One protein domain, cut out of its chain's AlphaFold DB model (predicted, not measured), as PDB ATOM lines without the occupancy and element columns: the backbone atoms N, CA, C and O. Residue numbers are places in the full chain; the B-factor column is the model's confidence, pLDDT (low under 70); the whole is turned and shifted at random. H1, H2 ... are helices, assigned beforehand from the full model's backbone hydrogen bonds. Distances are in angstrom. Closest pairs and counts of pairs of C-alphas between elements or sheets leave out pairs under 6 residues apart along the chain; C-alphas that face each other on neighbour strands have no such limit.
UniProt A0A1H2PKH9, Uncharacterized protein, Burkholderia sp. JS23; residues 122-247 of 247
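This is residues 122 to 247 of the 247 residues of an uncharacterized protein of Burkholderia sp. JS23 (UniProt A0A1H2PKH9). Two long helices, H4 and H6, lie side by side and run opposite ways along the longest axis, and two more, H1 and H3, pack on one side of this pair, H1 on H6 and H3 crossing H4 steeply. H2, H3 and H4 frame a triangle, while the short H5 packs beside residues 203 to 207 of H4, at the turn toward H6. The printed part has 126 residues with six named helices, H1 to H6 in order along the chain, and no named strand; the class is all helix. The whole is compact, with a radius of gyration of the C-alphas of 15.8 A, and flat, with spans of 44 by 36 by 19 A.

H1 covers residues 122 to 136, with C-alpha 122 at (212.254, 181.358, 198.069), and is 21.3 A long. H2 is residues 138 to 147, and H3 is residues 152 to 176, 36.3 A long. H4, residues 183 to 208, is the longest helix at 26 residues and 37.5 A, with C-alpha 183 at (188.346, 175.645, 197.111). H5 is residues 213 to 218. H6, residues 222 to 245, measures 33.8 A and ends with C-alpha 245 at (193.139, 188.157, 191.903).

H4 is the hub and touches the five other helices. H1, H4 and H6 form a bundle, a group of helices set together along their lengths. H1 touches H6, opposite ways, at a tilt of 36 degrees, only just steep; their closest C-alphas, of Leu 128 and Ala 226, are 4.9 A apart. H1 touches H4 with residues 131 to 135 alone, the same way at 35.1 degrees, only just steep; the closest C-alphas, of Glu 135 and His 208, are 6.5 A apart. H4 and H6 touch at a shallow tilt of 11 degrees, opposite ways, closest at the C-alphas of Phe 189 and Phe 240, 6.8 A. H3 touches H4 with residues 162 to 170 alone, at a steep tilt of 61 degrees, closest at the C-alphas of Val 166 and Lys 190, 6.2 A. H3 and H6 only just touch, with 3 pairs of C-alphas within 8 A. H2 touches H4 at the C-alphas of Ala 138 and His 208, 6.3 A; H5 touches H4 at those of Leu 215 and Arg 207, 5.8 A. H1 and H3 are apart. Every O i to N i+4 pair is within hydrogen-bond range in H1, H3, H4 and H5; in H2 it is 5 of 6 and in H6 19 of 20.

The two C-alphas farthest apart, of Gly 139 and Arg 247, are 45.4 A apart. The printed part has no cut and no long link. Residue 247, the chain's last, is under 70 in pLDDT; the mean of the printed part is 93.9.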
ATOM      1  N   ALA A 122     212.544 182.548 197.278       87.50
ATOM      2  CA  ALA A 122     212.254 181.358 198.069       87.50
ATOM      3  C   ALA A 122     212.075 180.104 197.203       87.50
ATOM      4  O   ALA A 122     212.445 179.014 197.643       87.50
ATOM      5  N   VAL A 123     211.548 180.254 195.981       91.44
ATOM      6  CA  VAL A 123     211.389 179.139 195.036       91.44
ATOM      7  C   VAL A 123     212.767 178.636 194.620       91.44
ATOM      8  O   VAL A 123     213.039 177.440 194.737       91.44
ATOM      9  N   TYR A 124     213.662 179.550 194.236       93.81
ATOM     10  CA  TYR A 124     215.042 179.204 193.907       93.81
ATOM     11  C   TYR A 124     215.792 178.586 195.083       93.81
ATOM     12  O   TYR A 124     216.391 177.526 194.928       93.81
ATOM     13  N   ALA A 125     215.709 179.176 196.277       90.94
ATOM     14  CA  ALA A 125     216.380 178.641 197.459       90.94
ATOM     15  C   ALA A 125     215.918 177.211 197.798       90.94
ATOM     16  O   ALA A 125     216.735 176.366 198.172       90.94
ATOM     17  N   THR A 126     214.620 176.921 197.659       89.81
ATOM     18  CA  THR A 126     214.076 175.574 197.873       89.81
ATOM     19  C   THR A 126     214.516 174.596 196.785       89.81
ATOM     20  O   THR A 126     214.969 173.502 197.122       89.81
ATOM     21  N   ASN A 127     214.442 174.983 195.509       93.88
ATOM     22  CA  ASN A 127     214.882 174.131 194.406       93.88
ATOM     23  C   ASN A 127     216.388 173.853 194.462       93.88
ATOM     24  O   ASN A 127     216.793 172.715 194.255       93.88
ATOM     25  N   LEU A 128     217.209 174.848 194.809       93.81
ATOM     26  CA  LEU A 128     218.656 174.693 194.947       93.81
ATOM     27  C   LEU A 128     219.015 173.709 196.056       93.81
ATOM     28  O   LEU A 128     219.837 172.819 195.851       93.81
ATOM     29  N   TRP A 129     218.379 173.846 197.222       91.75
ATOM     30  CA  TRP A 129     218.577 172.895 198.312       91.75
ATOM     31  C   TRP A 129     218.203 171.471 197.878       91.75
ATOM     32  O   TRP A 129     218.968 170.543 198.130       91.75
ATOM     33  N   TYR A 130     217.084 171.301 197.164       91.81
ATOM     34  CA  TYR A 130     216.651 169.981 196.706       91.81
ATOM     35  C   TYR A 130     217.581 169.393 195.635       91.81
ATOM     36  O   TYR A 130     217.941 168.224 195.733       91.81
ATOM     37  N   CYS A 131     218.027 170.197 194.662       94.94
ATOM     38  CA  CYS A 131     218.976 169.766 193.628       94.94
ATOM     39  C   CYS A 131     220.293 169.294 194.249       94.94
ATOM     40  O   CYS A 131     220.767 168.211 193.926       94.94
ATOM     41  N   ARG A 132     220.839 170.058 195.201       94.62
ATOM     42  CA  ARG A 132     222.062 169.703 195.933       94.62
ATOM     43  C   ARG A 132     221.906 168.432 196.767       94.62
ATOM     44  O   ARG A 132     222.773 167.562 196.745       94.62
ATOM     45  N   ALA A 133     220.791 168.301 197.485       93.25
ATOM     46  CA  ALA A 133     220.506 167.096 198.258       93.25
ATOM     47  C   ALA A 133     220.373 165.860 197.355       93.25
ATOM     48  O   ALA A 133     220.858 164.785 197.713       93.25
ATOM     49  N   TYR A 134     219.749 166.019 196.182       94.31
ATOM     50  CA  TYR A 134     219.647 164.970 195.174       94.31
ATOM     51  C   TYR A 134     221.008 164.606 194.601       94.31
ATOM     52  O   TYR A 134     221.347 163.432 194.582       94.31
ATOM     53  N   GLU A 135     221.810 165.582 194.187       94.94
ATOM     54  CA  GLU A 135     223.150 165.353 193.648       94.94
ATOM     55  C   GLU A 135     224.032 164.562 194.624       94.94
ATOM     56  O   GLU A 135     224.628 163.555 194.239       94.94
ATOM     57  N   ALA A 136     224.046 164.946 195.904       95.31
ATOM     58  CA  ALA A 136     224.830 164.264 196.934       95.31
ATOM     59  C   ALA A 136     224.342 162.831 197.229       95.31
ATOM     60  O   ALA A 136     225.134 161.977 197.638       95.31
ATOM     61  N   ASN A 137     223.049 162.553 197.018       96.56
ATOM     62  CA  ASN A 137     222.389 161.316 197.445       96.56
ATOM     63  C   ASN A 137     221.642 160.593 196.309       96.56
ATOM     64  O   ASN A 137     220.694 159.845 196.569       96.56
ATOM     65  N   ALA A 138     222.054 160.795 195.054       95.44
ATOM     66  CA  ALA A 138     221.299 160.367 193.873       95.44
ATOM     67  C   ALA A 138     220.990 158.865 193.885       95.44
ATOM     68  O   ALA A 138     219.893 158.453 193.513       95.44
ATOM     69  N   GLY A 139     221.913 158.045 194.393       95.81
ATOM     70  CA  GLY A 139     221.700 156.608 194.507       95.81
ATOM     71  C   GLY A 139     220.612 156.197 195.502       95.81
ATOM     72  O   GLY A 139     219.862 155.264 195.234       95.81
ATOM     73  N   LEU A 140     220.421 156.933 196.602       96.31
ATOM     74  CA  LEU A 140     219.325 156.663 197.545       96.31
ATOM     75  C   LEU A 140     217.969 157.064 196.960       96.31
ATOM     76  O   LEU A 140     216.994 156.318 197.076       96.31
ATOM     77  N   PHE A 141     217.910 158.206 196.269       94.62
ATOM     78  CA  PHE A 141     216.729 158.593 195.494       94.62
ATOM     79  C   PHE A 141     216.416 157.584 194.386       94.62
ATOM     80  O   PHE A 141     215.250 157.265 194.130       94.62
ATOM     81  N   ALA A 142     217.448 157.061 193.726       93.25
ATOM     82  CA  ALA A 142     217.298 156.068 192.684       93.25
ATOM     83  C   ALA A 142     216.752 154.747 193.233       93.25
ATOM     84  O   ALA A 142     215.721 154.279 192.745       93.25
ATOM     85  N   ALA A 143     217.373 154.227 194.295       94.25
ATOM     86  CA  ALA A 143     216.950 153.024 195.001       94.25
ATOM     87  C   ALA A 143     215.493 153.123 195.471       94.25
ATOM     88  O   ALA A 143     214.722 152.182 195.303       94.25
ATOM     89  N   PHE A 144     215.069 154.284 195.979       93.31
ATOM     90  CA  PHE A 144     213.684 154.493 196.392       93.31
ATOM     91  C   PHE A 144     212.667 154.234 195.272       93.31
ATOM     92  O   PHE A 144     211.642 153.601 195.526       93.31
ATOM     93  N   SER A 145     212.923 154.670 194.034       86.50
ATOM     94  CA  SER A 145     211.984 154.406 192.929       86.50
ATOM     95  C   SER A 145     211.842 152.922 192.608       86.50
ATOM     96  O   SER A 145     210.757 152.498 192.227       86.50
ATOM     97  N   HIS A 146     212.893 152.126 192.808       86.12
ATOM     98  CA  HIS A 146     212.826 150.677 192.624       86.12
ATOM     99  C   HIS A 146     212.128 149.989 193.800       86.12
ATOM    100  O   HIS A 146     211.207 149.204 193.597       86.12
ATOM    101  N   VAL A 147     212.517 150.326 195.033       90.12
ATOM    102  CA  VAL A 147     212.019 149.668 196.251       90.12
ATOM    103  C   VAL A 147     210.558 150.025 196.533       90.12
ATOM    104  O   VAL A 147     209.756 149.176 196.917       90.12
ATOM    105  N   SER A 148     210.159 151.276 196.289       89.12
ATOM    106  CA  SER A 148     208.781 151.722 196.538       89.12
ATOM    107  C   SER A 148     207.736 151.003 195.675       89.12
ATOM    108  O   SER A 148     206.566 150.987 196.053       89.12
ATOM    109  N   ALA A 149     208.136 150.347 194.578       87.19
ATOM    110  CA  ALA A 149     207.237 149.540 193.753       87.19
ATOM    111  C   ALA A 149     206.650 148.328 194.503       87.19
ATOM    112  O   ALA A 149     205.557 147.877 194.169       87.19
ATOM    113  N   TYR A 150     207.345 147.820 195.526       87.62
ATOM    114  CA  TYR A 150     206.927 146.651 196.307       87.62
ATOM    115  C   TYR A 150     206.907 146.890 197.826       87.62
ATOM    116  O   TYR A 150     206.570 145.982 198.583       87.62
ATOM    117  N   THR A 151     207.182 148.117 198.282       90.19
ATOM    118  CA  THR A 151     207.153 148.510 199.702       90.19
ATOM    119  C   THR A 151     206.111 149.619 199.941       90.19
ATOM    120  O   THR A 151     206.426 150.812 199.847       90.19
ATOM    121  N   PRO A 152     204.847 149.276 200.277       90.19
ATOM    122  CA  PRO A 152     203.749 150.246 200.397       90.19
ATOM    123  C   PRO A 152     203.962 151.351 201.441       90.19
ATOM    124  O   PRO A 152     203.398 152.440 201.330       90.19
ATOM    125  N   SER A 153     204.749 151.079 202.479       87.69
ATOM    126  CA  SER A 153     205.070 152.030 203.546       87.69
ATOM    127  C   SER A 153     205.901 153.220 203.039       87.69
ATOM    128  O   SER A 153     205.633 154.356 203.432       87.69
ATOM    129  N   LEU A 154     206.835 152.987 202.111       89.12
ATOM    130  CA  LEU A 154     207.629 154.031 201.453       89.12
ATOM    131  C   LEU A 154     206.766 154.919 200.551       89.12
ATOM    132  O   LEU A 154     206.931 156.140 200.538       89.12
ATOM    133  N   VAL A 155     205.807 154.322 199.838       89.94
ATOM    134  CA  VAL A 155     204.847 155.073 199.016       89.94
ATOM    135  C   VAL A 155     203.997 155.989 199.893       89.94
ATOM    136  O   VAL A 155     203.925 157.185 199.619       89.94
ATOM    137  N   ARG A 156     203.403 155.462 200.975       90.38
ATOM    138  CA  ARG A 156     202.590 156.264 201.907       90.38
ATOM    139  C   ARG A 156     203.373 157.439 202.485       90.38
ATOM    140  O   ARG A 156     202.895 158.568 202.419       90.38
ATOM    141  N   MET A 157     204.597 157.186 202.949       89.19
ATOM    142  CA  MET A 157     205.493 158.223 203.460       89.19
ATOM    143  C   MET A 157     205.682 159.359 202.443       89.19
ATOM    144  O   MET A 157     205.455 160.523 202.769       89.19
ATOM    145  N   ARG A 158     206.047 159.037 201.195       86.88
ATOM    146  CA  ARG A 158     206.234 160.048 200.143       86.88
ATOM    147  C   ARG A 158     204.954 160.839 199.880       86.88
ATOM    148  O   ARG A 158     205.010 162.059 199.722       86.88
ATOM    149  N   GLU A 159     203.806 160.168 199.818       89.94
ATOM    150  CA  GLU A 159     202.534 160.834 199.539       89.94
ATOM    151  C   GLU A 159     202.119 161.800 200.650       89.94
ATOM    152  O   GLU A 159     201.692 162.918 200.345       89.94
ATOM    153  N   GLU A 160     202.302 161.414 201.911       89.56
ATOM    154  CA  GLU A 160     202.059 162.266 203.079       89.56
ATOM    155  C   GLU A 160     202.983 163.489 203.075       89.56
ATOM    156  O   GLU A 160     202.523 164.630 203.190       89.56
ATOM    157  N   MET A 161     204.283 163.278 202.856       86.81
ATOM    158  CA  MET A 161     205.284 164.348 202.827       86.81
ATOM    159  C   MET A 161     205.011 165.352 201.706       86.81
ATOM    160  O   MET A 161     205.029 166.566 201.937       86.81
ATOM    161  N   ASN A 162     204.689 164.864 200.509       89.62
ATOM    162  CA  ASN A 162     204.327 165.719 199.386       89.62
ATOM    163  C   ASN A 162     203.002 166.458 199.628       89.62
ATOM    164  O   ASN A 162     202.860 167.597 199.193       89.62
ATOM    165  N   ALA A 163     202.026 165.856 200.319       89.44
ATOM    166  CA  ALA A 163     200.753 166.516 200.619       89.44
ATOM    167  C   ALA A 163     200.968 167.703 201.563       89.44
ATOM    168  O   ALA A 163     200.555 168.821 201.254       89.44
ATOM    169  N   VAL A 164     201.697 167.471 202.658       88.50
ATOM    170  CA  VAL A 164     202.062 168.510 203.629       88.50
ATOM    171  C   VAL A 164     202.872 169.621 202.964       88.50
ATOM    172  O   VAL A 164     202.644 170.801 203.222       88.50
ATOM    173  N   TRP A 165     203.828 169.262 202.106       89.12
ATOM    174  CA  TRP A 165     204.661 170.239 201.416       89.12
ATOM    175  C   TRP A 165     203.860 171.106 200.439       89.12
ATOM    176  O   TRP A 165     203.982 172.329 200.477       89.12
ATOM    177  N   VAL A 166     202.990 170.498 199.627       94.06
ATOM    178  CA  VAL A 166     202.108 171.221 198.700       94.06
ATOM    179  C   VAL A 166     201.232 172.225 199.449       94.06
ATOM    180  O   VAL A 166     201.141 173.378 199.034       94.06
ATOM    181  N   ASP A 167     200.620 171.822 200.566       93.56
ATOM    182  CA  ASP A 167     199.808 172.734 201.374       93.56
ATOM    183  C   ASP A 167     200.627 173.920 201.902       93.56
ATOM    184  O   ASP A 167     200.202 175.068 201.766       93.56
ATOM    185  N   ARG A 168     201.850 173.672 202.391       90.38
ATOM    186  CA  ARG A 168     202.760 174.735 202.848       90.38
ATOM    187  C   ARG A 168     203.114 175.731 201.746       90.38
ATOM    188  O   ARG A 168     203.210 176.920 202.040       90.38
ATOM    189  N   VAL A 169     203.333 175.267 200.513       92.19
ATOM    190  CA  VAL A 169     203.639 176.149 199.374       92.19
ATOM    191  C   VAL A 169     202.450 177.048 199.067       92.19
ATOM    192  O   VAL A 169     202.624 178.260 198.976       92.19
ATOM    193  N   ILE A 170     201.240 176.491 198.971       95.56
ATOM    194  CA  ILE A 170     200.046 177.294 198.675       95.56
ATOM    195  C   ILE A 170     199.801 178.317 199.786       95.56
ATOM    196  O   ILE A 170     199.515 179.474 199.494       95.56
ATOM    197  N   ASP A 171     199.953 177.922 201.049       93.81
ATOM    198  CA  ASP A 171     199.767 178.832 202.181       93.81
ATOM    199  C   ASP A 171     200.855 179.913 202.237       93.81
ATOM    200  O   ASP A 171     200.618 181.007 202.746       93.81
ATOM    201  N   ALA A 172     202.061 179.621 201.739       90.38
ATOM    202  CA  ALA A 172     203.110 180.619 201.579       90.38
ATOM    203  C   ALA A 172     202.767 181.636 200.493       90.38
ATOM    204  O   ALA A 172     202.739 182.825 200.788       90.38
ATOM    205  N   VAL A 173     202.398 181.163 199.304       93.88
ATOM    206  CA  VAL A 173     201.974 182.015 198.187       93.88
ATOM    207  C   VAL A 173     200.774 182.880 198.581       93.88
ATOM    208  O   VAL A 173     200.796 184.087 198.383       93.88
ATOM    209  N   ALA A 174     199.749 182.294 199.208       94.56
ATOM    210  CA  ALA A 174     198.562 183.023 199.659       94.56
ATOM    211  C   ALA A 174     198.913 184.190 200.593       94.56
ATOM    212  O   ALA A 174     198.383 185.292 200.457       94.56
ATOM    213  N   ARG A 175     199.845 183.957 201.523       93.31
ATOM    214  CA  ARG A 175     200.306 184.971 202.473       93.31
ATOM    215  C   ARG A 175     201.157 186.047 201.808       93.31
ATOM    216  O   ARG A 175     200.945 187.220 202.092       93.31
ATOM    217  N   ASP A 176     202.112 185.649 200.974       89.69
ATOM    218  CA  ASP A 176     203.084 186.559 200.361       89.69
ATOM    219  C   ASP A 176     202.412 187.473 199.322       89.69
ATOM    220  O   ASP A 176     202.764 188.647 199.215       89.69
ATOM    221  N   ASP A 177     201.385 186.973 198.628       91.56
ATOM    222  CA  ASP A 177     200.589 187.736 197.661       91.56
ATOM    223  C   ASP A 177     199.317 188.376 198.248       91.56
ATOM    224  O   ASP A 177     198.611 189.072 197.512       91.56
ATOM    225  N   ALA A 178     199.037 188.154 199.540       93.88
ATOM    226  CA  ALA A 178     197.834 188.599 200.255       93.88
ATOM    227  C   ALA A 178     196.519 188.230 199.533       93.88
ATOM    228  O   ALA A 178     195.634 189.066 199.344       93.88
ATOM    229  N   ILE A 179     196.403 186.966 199.116       94.38
ATOM    230  CA  ILE A 179     195.250 186.420 198.387       94.38
ATOM    231  C   ILE A 179     194.661 185.199 199.087       94.38
ATOM    232  O   ILE A 179     195.347 184.478 199.812       94.38
ATOM    233  N   GLU A 180     193.403 184.897 198.774       94.62
ATOM    234  CA  GLU A 180     192.765 183.637 199.140       94.62
ATOM    235  C   GLU A 180     192.465 182.794 197.899       94.62
ATOM    236  O   GLU A 180     191.947 183.269 196.888       94.62
ATOM    237  N   PHE A 181     192.773 181.500 197.976       96.31
ATOM    238  CA  PHE A 181     192.424 180.552 196.925       96.31
ATOM    239  C   PHE A 181     191.097 179.875 197.261       96.31
ATOM    240  O   PHE A 181     191.037 179.029 198.156       96.31
ATOM    241  N   GLY A 182     190.047 180.175 196.493       96.12
ATOM    242  CA  GLY A 182     188.787 179.433 196.579       96.12
ATOM    243  C   GLY A 182     188.996 177.922 196.384       96.12
ATOM    244  O   GLY A 182     189.905 177.497 195.668       96.12
ATOM    245  N   ALA A 183     188.135 177.095 196.987       96.44
ATOM    246  CA  ALA A 183     188.346 175.645 197.111       96.44
ATOM    247  C   ALA A 183     188.649 174.915 195.784       96.44
ATOM    248  O   ALA A 183     189.512 174.036 195.744       96.44
ATOM    249  N   ALA A 184     187.973 175.289 194.691       97.31
ATOM    250  CA  ALA A 184     188.224 174.721 193.365       97.31
ATOM    251  C   ALA A 184     189.622 175.087 192.835       97.31
ATOM    252  O   ALA A 184     190.393 174.202 192.471       97.31
ATOM    253  N   LEU A 185     189.987 176.375 192.887       97.62
ATOM    254  CA  LEU A 185     191.291 176.861 192.428       97.62
ATOM    255  C   LEU A 185     192.433 176.300 193.286       97.62
ATOM    256  O   LEU A 185     193.469 175.919 192.750       97.62
ATOM    257  N   ARG A 186     192.226 176.170 194.604       97.38
ATOM    258  CA  ARG A 186     193.192 175.528 195.504       97.38
ATOM    259  C   ARG A 186     193.430 174.068 195.120       97.38
ATOM    260  O   ARG A 186     194.576 173.634 195.097       97.38
ATOM    261  N   ARG A 187     192.378 173.301 194.804       97.88
ATOM    262  CA  ARG A 187     192.503 171.898 194.366       97.88
ATOM    263  C   ARG A 187     193.297 171.779 193.067       97.88
ATOM    264  O   ARG A 187     194.182 170.934 192.983       97.88
ATOM    265  N   GLU A 188     193.007 172.632 192.088       98.25
ATOM    266  CA  GLU A 188     193.780 172.693 190.843       98.25
ATOM    267  C   GLU A 188     195.250 173.032 191.112       98.25
ATOM    268  O   GLU A 188     196.140 172.374 190.576       98.25
ATOM    269  N   PHE A 189     195.512 174.001 191.996       98.12
ATOM    270  CA  PHE A 189     196.874 174.398 192.343       98.12
ATOM    271  C   PHE A 189     197.643 173.256 193.016       98.12
ATOM    272  O   PHE A 189     198.784 172.979 192.651       98.12
ATOM    273  N   LYS A 190     196.999 172.506 193.924       97.88
ATOM    274  CA  LYS A 190     197.578 171.280 194.500       97.88
ATOM    275  C   LYS A 190     197.979 170.276 193.418       97.88
ATOM    276  O   LYS A 190     199.074 169.725 193.484       97.88
ATOM    277  N   GLY A 191     197.107 170.048 192.435       97.88
ATOM    278  CA  GLY A 191     197.382 169.152 191.308       97.88
ATOM    279  C   GLY A 191     198.580 169.612 190.475       97.88
ATOM    280  O   GLY A 191     199.480 168.819 190.211       97.88
ATOM    281  N   ALA A 192     198.640 170.902 190.136       98.31
ATOM    282  CA  ALA A 192     199.761 171.480 189.396       98.31
ATOM    283  C   ALA A 192     201.090 171.350 190.159       98.31
ATOM    284  O   ALA A 192     202.089 170.925 189.586       98.31
ATOM    285  N   LEU A 193     201.099 171.625 191.469       97.00
ATOM    286  CA  LEU A 193     202.292 171.450 192.301       97.00
ATOM    287  C   LEU A 193     202.732 169.981 192.365       97.00
ATOM    288  O   LEU A 193     203.926 169.709 192.326       97.00
ATOM    289  N   ARG A 194     201.801 169.019 192.403       96.56
ATOM    290  CA  ARG A 194     202.151 167.587 192.339       96.56
ATOM    291  C   ARG A 194     202.818 167.202 191.019       96.56
ATOM    292  O   ARG A 194     203.790 166.451 191.052       96.56
ATOM    293  N   LEU A 195     202.338 167.730 189.894       97.56
ATOM    294  CA  LEU A 195     202.978 167.523 188.591       97.56
ATOM    295  C   LEU A 195     204.386 168.125 188.562       97.56
ATOM    296  O   LEU A 195     205.324 167.452 188.147       97.56
ATOM    297  N   LEU A 196     204.554 169.345 189.082       97.00
ATOM    298  CA  LEU A 196     205.863 169.994 189.169       97.00
ATOM    299  C   LEU A 196     206.856 169.202 190.029       97.00
ATOM    300  O   LEU A 196     208.009 169.050 189.626       97.00
ATOM    301  N   ILE A 197     206.426 168.652 191.172       93.81
ATOM    302  CA  ILE A 197     207.262 167.763 191.999       93.81
ATOM    303  C   ILE A 197     207.705 166.545 191.185       93.81
ATOM    304  O   ILE A 197     208.894 166.242 191.150       93.81
ATOM    305  N   ALA A 198     206.769 165.861 190.519       94.25
ATOM    306  CA  ALA A 198     207.072 164.658 189.748       94.25
ATOM    307  C   ALA A 198     208.070 164.938 188.614       94.25
ATOM    308  O   ALA A 198     209.079 164.246 188.501       94.25
ATOM    309  N   MET A 199     207.840 165.998 187.834       96.19
ATOM    310  CA  MET A 199     208.746 166.413 186.759       96.19
ATOM    311  C   MET A 199     210.127 166.821 187.285       96.19
ATOM    312  O   MET A 199     211.132 166.510 186.655       96.19
ATOM    313  N   SER A 200     210.193 167.482 188.446       95.69
ATOM    314  CA  SER A 200     211.469 167.887 189.054       95.69
ATOM    315  C   SER A 200     212.279 166.671 189.518       95.69
ATOM    316  O   SER A 200     213.480 166.605 189.270       95.69
ATOM    317  N   ILE A 201     211.626 165.689 190.154       93.31
ATOM    318  CA  ILE A 201     212.265 164.433 190.579       93.31
ATOM    319  C   ILE A 201     212.789 163.655 189.372       93.31
ATOM    320  O   ILE A 201     213.904 163.134 189.426       93.31
ATOM    321  N   GLU A 202     212.000 163.577 188.301       95.38
ATOM    322  CA  GLU A 202     212.396 162.833 187.107       95.38
ATOM    323  C   GLU A 202     213.534 163.526 186.356       95.38
ATOM    324  O   GLU A 202     214.512 162.875 186.015       95.38
ATOM    325  N   ALA A 203     213.501 164.853 186.204       96.56
ATOM    326  CA  ALA A 203     214.614 165.596 185.608       96.56
ATOM    327  C   ALA A 203     215.934 165.387 186.378       96.56
ATOM    328  O   ALA A 203     216.998 165.230 185.777       96.56
ATOM    329  N   LEU A 204     215.871 165.342 187.714       96.00
ATOM    330  CA  LEU A 204     217.032 165.044 188.555       96.00
ATOM    331  C   LEU A 204     217.514 163.598 188.384       96.00
ATOM    332  O   LEU A 204     218.721 163.364 188.329       96.00
ATOM    333  N   ARG A 205     216.597 162.631 188.258       94.94
ATOM    334  CA  ARG A 205     216.935 161.231 187.967       94.94
ATOM    335  C   ARG A 205     217.632 161.096 186.621       94.94
ATOM    336  O   ARG A 205     218.717 160.522 186.563       94.94
ATOM    337  N   GLU A 206     217.045 161.657 185.571       96.44
ATOM    338  CA  GLU A 206     217.608 161.618 184.222       96.44
ATOM    339  C   GLU A 206     219.019 162.210 184.198       96.44
ATOM    340  O   GLU A 206     219.958 161.596 183.693       96.44
ATOM    341  N   ARG A 207     219.222 163.351 184.864       96.00
ATOM    342  CA  ARG A 207     220.542 163.979 184.965       96.00
ATOM    343  C   ARG A 207     221.554 163.162 185.775       96.00
ATOM    344  O   ARG A 207     222.676 162.945 185.317       96.00
ATOM    345  N   HIS A 208     221.217 162.795 187.012       94.19
ATOM    346  CA  HIS A 208     222.200 162.286 187.976       94.19
ATOM    347  C   HIS A 208     222.366 160.766 187.935       94.19
ATOM    348  O   HIS A 208     223.428 160.270 188.303       94.19
ATOM    349  N   VAL A 209     221.347 160.035 187.483       93.25
ATOM    350  CA  VAL A 209     221.331 158.566 187.458       93.25
ATOM    351  C   VAL A 209     221.517 158.057 186.035       93.25
ATOM    352  O   VAL A 209     222.434 157.278 185.789       93.25
ATOM    353  N   HIS A 210     220.693 158.517 185.090       94.00
ATOM    354  CA  HIS A 210     220.772 158.069 183.692       94.00
ATOM    355  C   HIS A 210     221.812 158.826 182.866       94.00
ATOM    356  O   HIS A 210     222.165 158.377 181.779       94.00
ATOM    357  N   ARG A 211     222.355 159.925 183.411       94.94
ATOM    358  CA  ARG A 211     223.389 160.745 182.769       94.94
ATOM    359  C   ARG A 211     222.920 161.285 181.417       94.94
ATOM    360  O   ARG A 211     223.694 161.292 180.466       94.94
ATOM    361  N   ASP A 212     221.667 161.741 181.351       97.69
ATOM    362  CA  ASP A 212     221.079 162.295 180.132       97.69
ATOM    363  C   ASP A 212     221.958 163.405 179.533       97.69
ATOM    364  O   ASP A 212     222.299 164.406 180.175       97.69
ATOM    365  N   ASP A 213     222.318 163.206 178.268       97.62
ATOM    366  CA  ASP A 213     223.304 164.002 177.547       97.62
ATOM    367  C   ASP A 213     222.855 165.458 177.356       97.62
ATOM    368  O   ASP A 213     223.674 166.382 177.402       97.62
ATOM    369  N   LEU A 214     221.556 165.676 177.124       96.94
ATOM    370  CA  LEU A 214     220.998 167.007 176.904       96.94
ATOM    371  C   LEU A 214     220.935 167.785 178.217       96.94
ATOM    372  O   LEU A 214     221.346 168.946 178.250       96.94
ATOM    373  N   LEU A 215     220.477 167.160 179.301       96.75
ATOM    374  CA  LEU A 215     220.420 167.778 180.622       96.75
ATOM    375  C   LEU A 215     221.820 168.121 181.136       96.75
ATOM    376  O   LEU A 215     222.006 169.216 181.667       96.75
ATOM    377  N   LEU A 216     222.808 167.241 180.943       96.69
ATOM    378  CA  LEU A 216     224.207 167.501 181.312       96.69
ATOM    379  C   LEU A 216     224.807 168.700 180.564       96.69
ATOM    380  O   LEU A 216     225.567 169.462 181.157       96.69
ATOM    381  N   LYS A 217     224.451 168.895 179.288       96.75
ATOM    382  CA  LYS A 217     224.908 170.041 178.479       96.75
ATOM    383  C   LYS A 217     224.130 171.327 178.763       96.75
ATOM    384  O   LYS A 217     224.702 172.407 178.658       96.75
ATOM    385  N   SER A 218     222.842 171.216 179.090       97.38
ATOM    386  CA  SER A 218     221.945 172.368 179.275       97.38
ATOM    387  C   SER A 218     222.072 173.013 180.652       97.38
ATOM    388  O   SER A 218     221.834 174.209 180.785       97.38
ATOM    389  N   PHE A 219     222.439 172.228 181.665       96.69
ATOM    390  CA  PHE A 219     222.625 172.689 183.035       96.69
ATOM    391  C   PHE A 219     223.975 172.181 183.520       96.69
ATOM    392  O   PHE A 219     224.207 170.974 183.546       96.69
ATOM    393  N   ARG A 220     224.902 173.064 183.871       93.25
ATOM    394  CA  ARG A 220     226.274 172.664 184.219       93.25
ATOM    395  C   ARG A 220     226.374 172.128 185.641       93.25
ATOM    396  O   ARG A 220     227.063 171.137 185.871       93.25
ATOM    397  N   ASP A 221     225.627 172.720 186.558       93.69
ATOM    398  CA  ASP A 221     225.662 172.451 187.993       93.69
ATOM    399  C   ASP A 221     224.248 172.465 188.607       93.69
ATOM    400  O   ASP A 221     223.232 172.578 187.906       93.69
ATOM    401  N   ALA A 222     224.177 172.269 189.925       93.81
ATOM    402  CA  ALA A 222     222.924 172.281 190.671       93.81
ATOM    403  C   ALA A 222     222.257 173.667 190.658       93.81
ATOM    404  O   ALA A 222     221.031 173.753 190.693       93.81
ATOM    405  N   GLU A 223     223.040 174.743 190.594       95.38
ATOM    406  CA  GLU A 223     222.586 176.129 190.531       95.38
ATOM    407  C   GLU A 223     221.817 176.414 189.241       95.38
ATOM    408  O   GLU A 223     220.690 176.912 189.294       95.38
ATOM    409  N   GLU A 224     222.377 176.058 188.085       97.19
ATOM    410  CA  GLU A 224     221.712 176.241 186.795       97.19
ATOM    411  C   GLU A 224     220.457 175.382 186.672       97.19
ATOM    412  O   GLU A 224     219.419 175.866 186.209       97.19
ATOM    413  N   LEU A 225     220.516 174.130 187.134       96.50
ATOM    414  CA  LEU A 225     219.344 173.259 187.139       96.50
ATOM    415  C   LEU A 225     218.243 173.822 188.044       96.50
ATOM    416  O   LEU A 225     217.079 173.896 187.640       96.50
ATOM    417  N   ALA A 226     218.604 174.281 189.244       96.38
ATOM    418  CA  ALA A 226     217.671 174.909 190.166       96.38
ATOM    419  C   ALA A 226     217.079 176.197 189.589       96.38
ATOM    420  O   ALA A 226     215.888 176.444 189.782       96.38
ATOM    421  N   ALA A 227     217.855 177.000 188.860       97.12
ATOM    422  CA  ALA A 227     217.360 178.196 188.185       97.12
ATOM    423  C   ALA A 227     216.343 177.839 187.089       97.12
ATOM    424  O   ALA A 227     215.249 178.408 187.062       97.12
ATOM    425  N   GLY A 228     216.661 176.849 186.247       96.81
ATOM    426  CA  GLY A 228     215.771 176.350 185.197       96.81
ATOM    427  C   GLY A 228     214.446 175.829 185.753       96.81
ATOM    428  O   GLY A 228     213.378 176.275 185.330       96.81
ATOM    429  N   LEU A 229     214.509 174.964 186.772       97.06
ATOM    430  CA  LEU A 229     213.322 174.499 187.492       97.06
ATOM    431  C   LEU A 229     212.539 175.686 188.065       97.06
ATOM    432  O   LEU A 229     211.342 175.821 187.830       97.06
ATOM    433  N   SER A 230     213.206 176.601 188.765       96.75
ATOM    434  CA  SER A 230     212.550 177.740 189.423       96.75
ATOM    435  C   SER A 230     211.763 178.629 188.474       96.75
ATOM    436  O   SER A 230     210.710 179.124 188.865       96.75
ATOM    437  N   ASN A 231     212.220 178.806 187.235       97.25
ATOM    438  CA  ASN A 231     211.474 179.566 186.235       97.25
ATOM    439  C   ASN A 231     210.126 178.902 185.922       97.25
ATOM    440  O   ASN A 231     209.091 179.555 186.044       97.25
ATOM    441  N   ILE A 232     210.122 177.591 185.658       97.56
ATOM    442  CA  ILE A 232     208.895 176.814 185.404       97.56
ATOM    443  C   ILE A 232     207.947 176.897 186.609       97.56
ATOM    444  O   ILE A 232     206.750 177.152 186.471       97.56
ATOM    445  N   TRP A 233     208.485 176.719 187.818       97.38
ATOM    446  CA  TRP A 233     207.706 176.794 189.052       97.38
ATOM    447  C   TRP A 233     207.050 178.169 189.240       97.38
ATOM    448  O   TRP A 233     205.858 178.247 189.545       97.38
ATOM    449  N   LYS A 234     207.803 179.255 189.039       96.69
ATOM    450  CA  LYS A 234     207.295 180.628 189.178       96.69
ATOM    451  C   LYS A 234     206.225 180.959 188.155       96.69
ATOM    452  O   LYS A 234     205.251 181.604 188.525       96.69
ATOM    453  N   GLU A 235     206.378 180.527 186.906       97.94
ATOM    454  CA  GLU A 235     205.367 180.745 185.866       97.94
ATOM    455  C   GLU A 235     204.025 180.123 186.261       97.94
ATOM    456  O   GLU A 235     202.985 180.788 186.215       97.94
ATOM    457  N   VAL A 236     204.048 178.877 186.745       98.06
ATOM    458  CA  VAL A 236     202.843 178.194 187.225       98.06
ATOM    459  C   VAL A 236     202.245 178.920 188.431       98.06
ATOM    460  O   VAL A 236     201.049 179.224 188.429       98.06
ATOM    461  N   ILE A 237     203.056 179.239 189.446       97.19
ATOM    462  CA  ILE A 237     202.601 179.945 190.657       97.19
ATOM    463  C   ILE A 237     201.971 181.297 190.294       97.19
ATOM    464  O   ILE A 237     200.848 181.582 190.713       97.19
ATOM    465  N   ALA A 238     202.645 182.100 189.468       96.69
ATOM    466  CA  ALA A 238     202.159 183.402 189.020       96.69
ATOM    467  C   ALA A 238     200.822 183.288 188.274       96.69
ATOM    468  O   ALA A 238     199.925 184.109 188.481       96.69
ATOM    469  N   GLY A 239     200.644 182.239 187.465       97.81
ATOM    470  CA  GLY A 239     199.372 181.938 186.809       97.81
ATOM    471  C   GLY A 239     198.229 181.714 187.805       97.81
ATOM    472  O   GLY A 239     197.139 182.266 187.634       97.81
ATOM    473  N   PHE A 240     198.466 180.958 188.880       98.19
ATOM    474  CA  PHE A 240     197.465 180.744 189.931       98.19
ATOM    475  C   PHE A 240     197.170 182.015 190.734       98.19
ATOM    476  O   PHE A 240     195.998 182.311 190.977       98.19
ATOM    477  N   VAL A 241     198.192 182.799 191.083       97.50
ATOM    478  CA  VAL A 241     198.035 184.100 191.760       97.50
ATOM    479  C   VAL A 241     197.189 185.055 190.914       97.50
ATOM    480  O   VAL A 241     196.223 185.642 191.403       97.50
ATOM    481  N   ALA A 242     197.490 185.171 189.619       97.44
ATOM    482  CA  ALA A 242     196.741 186.027 188.703       97.44
ATOM    483  C   ALA A 242     195.271 185.597 188.578       97.44
ATOM    484  O   ALA A 242     194.383 186.447 188.516       97.44
ATOM    485  N   ARG A 243     194.995 184.287 188.564       97.44
ATOM    486  CA  ARG A 243     193.624 183.749 188.545       97.44
ATOM    487  C   ARG A 243     192.872 184.017 189.847       97.44
ATOM    488  O   ARG A 243     191.670 184.261 189.786       97.44
ATOM    489  N   ALA A 244     193.554 183.986 190.992       96.25
ATOM    490  CA  ALA A 244     192.954 184.299 192.286       96.25
ATOM    491  C   ALA A 244     192.566 185.782 192.393       96.25
ATOM    492  O   ALA A 244     191.471 186.080 192.842       96.25
ATOM    493  N   ARG A 245     193.406 186.701 191.892       93.75
ATOM    494  CA  ARG A 245     193.139 188.157 191.903       93.75
ATOM    495  C   ARG A 245     191.991 188.612 190.993       93.75
ATOM    496  O   ARG A 245     191.527 189.737 191.123       93.75
ATOM    497  N   ARG A 246     191.591 187.788 190.019       89.69
ATOM    498  CA  ARG A 246     190.509 188.100 189.063       89.69
ATOM    499  C   ARG A 246     189.120 187.679 189.555       89.69
ATOM    500  O   ARG A 246     188.153 187.910 188.831       89.69
ATOM    501  N   ARG A 247     189.033 186.999 190.697       63.97
ATOM    502  CA  ARG A 247     187.777 186.578 191.326       63.97
ATOM    503  C   ARG A 247     187.463 187.483 192.501       63.97
ATOM    504  O   ARG A 247     186.252 187.684 192.721       63.97
TER     505      ARG A 247